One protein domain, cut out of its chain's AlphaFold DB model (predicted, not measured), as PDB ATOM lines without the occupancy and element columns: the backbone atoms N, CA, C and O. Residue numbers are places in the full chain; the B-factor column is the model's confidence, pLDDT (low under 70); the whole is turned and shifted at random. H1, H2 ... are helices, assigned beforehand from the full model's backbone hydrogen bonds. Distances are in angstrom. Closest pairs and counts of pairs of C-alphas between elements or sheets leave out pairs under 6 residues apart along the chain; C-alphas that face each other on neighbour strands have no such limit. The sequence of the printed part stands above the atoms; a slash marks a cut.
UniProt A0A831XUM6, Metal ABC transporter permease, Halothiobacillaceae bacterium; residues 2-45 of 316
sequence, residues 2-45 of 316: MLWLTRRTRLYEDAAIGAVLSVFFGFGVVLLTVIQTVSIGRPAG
ATOM      1  N   MET A   2     -13.144  18.519 -38.227       77.25
ATOM      2  CA  MET A   2     -13.530  17.590 -39.309       77.25
ATOM      3  C   MET A   2     -12.567  17.612 -40.515       77.25
ATOM      4  O   MET A   2     -11.941  16.597 -40.791       77.25
ATOM      5  N   LEU A   3     -12.341  18.783 -41.134       75.06
ATOM      6  CA  LEU A   3     -11.411  18.958 -42.269       75.06
ATOM      7  C   LEU A   3      -9.965  18.501 -41.992       75.06
ATOM      8  O   LEU A   3      -9.219  18.192 -42.916       75.06
ATOM      9  N   TRP A   4      -9.534  18.515 -40.730       79.75
ATOM     10  CA  TRP A   4      -8.197  18.068 -40.339       79.75
ATOM     11  C   TRP A   4      -8.149  16.545 -40.181       79.75
ATOM     12  O   TRP A   4      -7.183  15.918 -40.612       79.75
ATOM     13  N   LEU A   5      -9.210  15.957 -39.618       77.44
ATOM     14  CA  LEU A   5      -9.325  14.521 -39.376       77.44
ATOM     15  C   LEU A   5      -9.385  13.742 -40.696       77.44
ATOM     16  O   LEU A   5      -8.559  12.858 -40.907       77.44
ATOM     17  N   THR A   6     -10.277  14.117 -41.615       74.94
ATOM     18  CA  THR A   6     -10.446  13.424 -42.909       74.94
ATOM     19  C   THR A   6      -9.221  13.530 -43.814       74.94
ATOM     20  O   THR A   6      -8.950  12.625 -44.591       74.94
ATOM     21  N   ARG A   7      -8.429  14.604 -43.699       71.56
ATOM     22  CA  ARG A   7      -7.222  14.792 -44.522       71.56
ATOM     23  C   ARG A   7      -5.977  14.089 -43.982       71.56
ATOM     24  O   ARG A   7      -5.106  13.738 -44.770       71.56
ATOM     25  N   ARG A   8      -5.839  13.934 -42.659       79.06
ATOM     26  CA  ARG A   8      -4.677  13.253 -42.045       79.06
ATOM     27  C   ARG A   8      -4.893  11.766 -41.791       79.06
ATOM     28  O   ARG A   8      -3.919  11.062 -41.542       79.06
ATOM     29  N   THR A   9      -6.132  11.295 -41.819       76.12
ATOM     30  CA  THR A   9      -6.466   9.897 -41.543       76.12
ATOM     31  C   THR A   9      -7.102   9.253 -42.767       76.12
ATOM     32  O   THR A   9      -7.726   9.930 -43.574       76.12
ATOM     33  N   ARG A  10      -6.960   7.932 -42.916       76.44
ATOM     34  CA  ARG A  10      -7.626   7.158 -43.982       76.44
ATOM     35  C   ARG A  10      -9.097   6.847 -43.655       76.44
ATOM     36  O   ARG A  10      -9.625   5.843 -44.123       76.44
ATOM     37  N   LEU A  11      -9.738   7.642 -42.796       75.00
ATOM     38  CA  LEU A  11     -11.143   7.436 -42.461       75.00
ATOM     39  C   LEU A  11     -12.027   7.880 -43.627       75.00
ATOM     40  O   LEU A  11     -11.815   8.946 -44.204       75.00
ATOM     41  N   TYR A  12     -13.057   7.085 -43.911       78.56
ATOM     42  CA  TYR A  12     -14.156   7.506 -44.769       78.56
ATOM     43  C   TYR A  12     -14.827   8.750 -44.178       78.56
ATOM     44  O   TYR A  12     -15.037   8.835 -42.964       78.56
ATOM     45  N   GLU A  13     -15.159   9.712 -45.035       76.38
ATOM     46  CA  GLU A  13     -15.716  11.005 -44.629       76.38
ATOM     47  C   GLU A  13     -17.007  10.840 -43.812       76.38
ATOM     48  O   GLU A  13     -17.148  11.459 -42.759       76.38
ATOM     49  N   ASP A  14     -17.866   9.894 -44.198       80.44
ATOM     50  CA  ASP A  14     -19.105   9.561 -43.484       80.44
ATOM     51  C   ASP A  14     -18.849   9.033 -42.064       80.44
ATOM     52  O   ASP A  14     -19.533   9.414 -41.110       80.44
ATOM     53  N   ALA A  15     -17.819   8.198 -41.893       83.12
ATOM     54  CA  ALA A  15     -17.435   7.667 -40.587       83.12
ATOM     55  C   ALA A  15     -16.856   8.768 -39.684       83.12
ATOM     56  O   ALA A  15     -17.150   8.813 -38.489       83.12
ATOM     57  N   ALA A  16     -16.067   9.683 -40.255       83.81
ATOM     58  CA  ALA A  16     -15.546  10.838 -39.536       83.81
ATOM     59  C   ALA A  16     -16.672  11.794 -39.105       83.81
ATOM     60  O   ALA A  16     -16.669  12.252 -37.962       83.81
ATOM     61  N   ILE A  17     -17.652  12.062 -39.977       84.12
ATOM     62  CA  ILE A  17     -18.835  12.872 -39.648       84.12
ATOM     63  C   ILE A  17     -19.613  12.224 -38.500       84.12
ATOM     64  O   ILE A  17     -19.874  12.894 -37.501       84.12
ATOM     65  N   GLY A  18     -19.920  10.927 -38.601       84.56
ATOM     66  CA  GLY A  18     -20.638  10.189 -37.559       84.56
ATOM     67  C   GLY A  18     -19.916  10.227 -36.212       84.56
ATOM     68  O   GLY A  18     -20.504  10.624 -35.209       84.56
ATOM     69  N   ALA A  19     -18.619   9.909 -36.192       86.62
ATOM     70  CA  ALA A  19     -17.823   9.913 -34.967       86.62
ATOM     71  C   ALA A  19     -17.761  11.302 -34.309       86.62
ATOM     72  O   ALA A  19     -17.973  11.429 -33.103       86.62
ATOM     73  N   VAL A  20     -17.504  12.357 -35.091       88.38
ATOM     74  CA  VAL A  20     -17.439  13.731 -34.573       88.38
ATOM     75  C   VAL A  20     -18.801  14.170 -34.039       88.38
ATOM     76  O   VAL A  20     -18.870  14.673 -32.920       88.38
ATOM     77  N   LEU A  21     -19.883  13.957 -34.793       87.19
ATOM     78  CA  LEU A  21     -21.229  14.328 -34.354       87.19
ATOM     79  C   LEU A  21     -21.612  13.605 -33.061       87.19
ATOM     80  O   LEU A  21     -22.039  14.265 -32.120       87.19
ATOM     81  N   SER A  22     -21.407  12.288 -32.971       89.56
ATOM     82  CA  SER A  22     -21.743  11.513 -31.770       89.56
ATOM     83  C   SER A  22     -20.951  11.957 -30.540       89.56
ATOM     84  O   SER A  22     -21.537  12.111 -29.470       89.56
ATOM     85  N   VAL A  23     -19.642  12.208 -30.678       91.88
ATOM     86  CA  VAL A  23     -18.795  12.643 -29.554       91.88
ATOM     87  C   VAL A  23     -19.171  14.046 -29.086       91.88
ATOM     88  O   VAL A  23     -19.367  14.252 -27.892       91.88
ATOM     89  N   PHE A  24     -19.311  15.010 -30.002       90.06
ATOM     90  CA  PHE A  24     -19.672  16.384 -29.634       90.06
ATOM     91  C   PHE A  24     -21.108  16.484 -29.116       90.06
ATOM     92  O   PHE A  24     -21.361  17.256 -28.194       90.06
ATOM     93  N   PHE A  25     -22.036  15.694 -29.661       85.06
ATOM     94  CA  PHE A  25     -23.402  15.616 -29.157       85.06
ATOM     95  C   PHE A  25     -23.440  15.008 -27.754       85.06
ATOM     96  O   PHE A  25     -24.002  15.617 -26.850       85.06
ATOM     97  N   GLY A  26     -22.783  13.863 -27.540       89.81
ATOM     98  CA  GLY A  26     -22.686  13.232 -26.222       89.81
ATOM     99  C   GLY A  26     -22.022  14.146 -25.192       89.81
ATOM    100  O   GLY A  26     -22.551  14.329 -24.099       89.81
ATOM    101  N   PHE A  27     -20.921  14.800 -25.565       91.88
ATOM    102  CA  PHE A  27     -20.266  15.811 -24.735       91.88
ATOM    103  C   PHE A  27     -21.199  16.987 -24.413       91.88
ATOM    104  O   PHE A  27     -21.292  17.399 -23.259       91.88
ATOM    105  N   GLY A  28     -21.925  17.498 -25.412       86.69
ATOM    106  CA  GLY A  28     -22.903  18.569 -25.239       86.69
ATOM    107  C   GLY A  28     -24.046  18.183 -24.300       86.69
ATOM    108  O   GLY A  28     -24.424  18.988 -23.455       86.69
ATOM    109  N   VAL A  29     -24.552  16.948 -24.391       84.44
ATOM    110  CA  VAL A  29     -25.583  16.416 -23.486       84.44
ATOM    111  C   VAL A  29     -25.045  16.285 -22.063       84.44
ATOM    112  O   VAL A  29     -25.707  16.743 -21.140       84.44
ATOM    113  N   VAL A  30     -23.837  15.743 -21.869       89.81
ATOM    114  CA  VAL A  30     -23.208  15.661 -20.537       89.81
ATOM    115  C   VAL A  30     -23.042  17.052 -19.931       89.81
ATOM    116  O   VAL A  30     -23.434  17.273 -18.786       89.81
ATOM    117  N   LEU A  31     -22.510  18.006 -20.699       86.50
ATOM    118  CA  LEU A  31     -22.345  19.385 -20.249       86.50
ATOM    119  C   LEU A  31     -23.695  20.022 -19.903       86.50
ATOM    120  O   LEU A  31     -23.812  20.691 -18.878       86.50
ATOM    121  N   LEU A  32     -24.723  19.771 -20.716       79.50
ATOM    122  CA  LEU A  32     -26.082  20.226 -20.451       79.50
ATOM    123  C   LEU A  32     -26.623  19.639 -19.141       79.50
ATOM    124  O   LEU A  32     -27.148  20.388 -18.323       79.50
ATOM    125  N   THR A  33     -26.461  18.335 -18.910       82.69
ATOM    126  CA  THR A  33     -26.889  17.672 -17.671       82.69
ATOM    127  C   THR A  33     -26.161  18.231 -16.450       82.69
ATOM    128  O   THR A  33     -26.789  18.460 -15.415       82.69
ATOM    129  N   VAL A  34     -24.860  18.510 -16.560       84.38
ATOM    130  CA  VAL A  34     -24.081  19.150 -15.486       84.38
ATOM    131  C   VAL A  34     -24.609  20.556 -15.200       84.38
ATOM    132  O   VAL A  34     -24.861  20.891 -14.048       84.38
ATOM    133  N   ILE A  35     -24.855  21.371 -16.230       79.31
ATOM    134  CA  ILE A  35     -25.385  22.733 -16.053       79.31
ATOM    135  C   ILE A  35     -26.789  22.705 -15.435       79.31
ATOM    136  O   ILE A  35     -27.080  23.503 -14.552       79.31
ATOM    137  N   GLN A  36     -27.647  21.776 -15.861       74.50
ATOM    138  CA  GLN A  36     -29.009  21.627 -15.338       74.50
ATOM    139  C   GLN A  36     -29.054  21.131 -13.887       74.50
ATOM    140  O   GLN A  36     -30.030  21.396 -13.189       74.50
ATOM    141  N   THR A  37     -28.028  20.406 -13.434       74.50
ATOM    142  CA  THR A  37     -27.933  19.919 -12.047       74.50
ATOM    143  C   THR A  37     -27.330  20.954 -11.098       74.50
ATOM    144  O   THR A  37     -27.578  20.883  -9.894       74.50
ATOM    145  N   VAL A  38     -26.600  21.953 -11.608       75.62
ATOM    146  CA  VAL A  38     -26.144  23.089 -10.800       75.62
ATOM    147  C   VAL A  38     -27.342  24.008 -10.535       75.62
ATOM    148  O   VAL A  38     -27.862  24.659 -11.434       75.62
ATOM    149  N   SER A  39     -27.787  24.072  -9.280       55.91
ATOM    150  CA  SER A  39     -28.990  24.772  -8.793       55.91
ATOM    151  C   SER A  39     -28.927  26.312  -8.837       55.91
ATOM    152  O   SER A  39     -29.592  26.996  -8.058       55.91
ATOM    153  N   ILE A  40     -28.144  26.883  -9.752       58.78
ATOM    154  CA  ILE A  40     -27.978  28.326  -9.929       58.78
ATOM    155  C   ILE A  40     -28.707  28.739 -11.215       58.78
ATOM    156  O   ILE A  40     -28.111  28.889 -12.276       58.78
ATOM    157  N   GLY A  41     -30.019  28.946 -11.103       53.75
ATOM    158  CA  GLY A  41     -30.822  29.604 -12.137       53.75
ATOM    159  C   GLY A  41     -31.670  28.662 -12.992       53.75
ATOM    160  O   GLY A  41     -31.259  27.577 -13.382       53.75
ATOM    161  N   ARG A  42     -32.904  29.107 -13.256       58.81
ATOM    162  CA  ARG A  42     -33.942  28.451 -14.072       58.81
ATOM    163  C   ARG A  42     -33.385  27.827 -15.365       58.81
ATOM    164  O   ARG A  42     -32.470  28.413 -15.940       58.81
ATOM    165  N   PRO A  43     -33.984  26.731 -15.882       57.44
ATOM    166  CA  PRO A  43     -33.606  26.143 -17.168       57.44
ATOM    167  C   PRO A  43     -33.557  27.237 -18.241       57.44
ATOM    168  O   PRO A  43     -34.574  27.829 -18.602       57.44
ATOM    169  N   ALA A  44     -32.346  27.571 -18.675       56.22
ATOM    170  CA  ALA A  44     -32.060  28.760 -19.458       56.22
ATOM    171  C   ALA A  44     -32.516  28.584 -20.913       56.22
ATOM    172  O   ALA A  44     -31.707  28.188 -21.740       56.22
ATOM    173  N   GLY A  45     -33.800  28.823 -21.220       59.28
ATOM    174  CA  GLY A  45     -34.333  29.067 -22.579       59.28
ATOM    175  C   GLY A  45     -33.906  28.081 -23.679       59.28
ATOM    176  O   GLY A  45     -33.906  28.421 -24.859       59.28
TER     177      GLY A  45
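What this domain is: This is residues 2 to 45 of the 316 residues of the protein "Metal ABC transporter permease" of Halothiobacillaceae bacterium (UniProt A0A831XUM6). What shape does the printed part make? It is one long helix, H2, with a short helix, H1, folded back beside its first turns as a hook, and a tail without a named element, residues 38 to 45, after its other end. H2 makes most of the length of this rod, which spans 45 by 16 by 14 A. What is it built of? The printed part has 44 residues with two named helices, H1 then H2, and no named strand; the class is all helix. It is extended, with a radius of gyration of the C-alphas of 15.5 A.

Where its parts are: Where is the first helix? H1 holds residues 2 to 8 and begins at C-alpha 2, (-13.530, 17.590, -39.309); it measures 10.2 A from first to last C-alpha. Where does the long helix run? H2 holds residues 13 to 37, from C-alpha 13 at (-15.716, 11.005, -44.629) to C-alpha 37 at (-27.933, 19.919, -12.047), a length of 35.9 A.

How they stand to each other: How do the two helices meet? H1 and H2 form a helical hairpin and touch, with residues 13 to 20 alone of H2; the closest C-alphas, those of Thr 6 and Glu 13, are 6.0 A apart. They run opposite ways at a steep tilt of 45 degrees. What do the backbones show? In H2 every O i to N i+4 pair is within hydrogen-bond range, and in H1 2 of 3 are.

The domain as a whole: How far does it reach? The two C-alphas farthest apart, those of Arg 10 and Gly 41, are 45.3 A apart. Is it continuous? The printed part has no cut, and the link from H1 to H2 is tight, with 4 residues. Where is confidence low? Residues 39 to 45 have pLDDT under 70, and the mean of the printed part is 78.0.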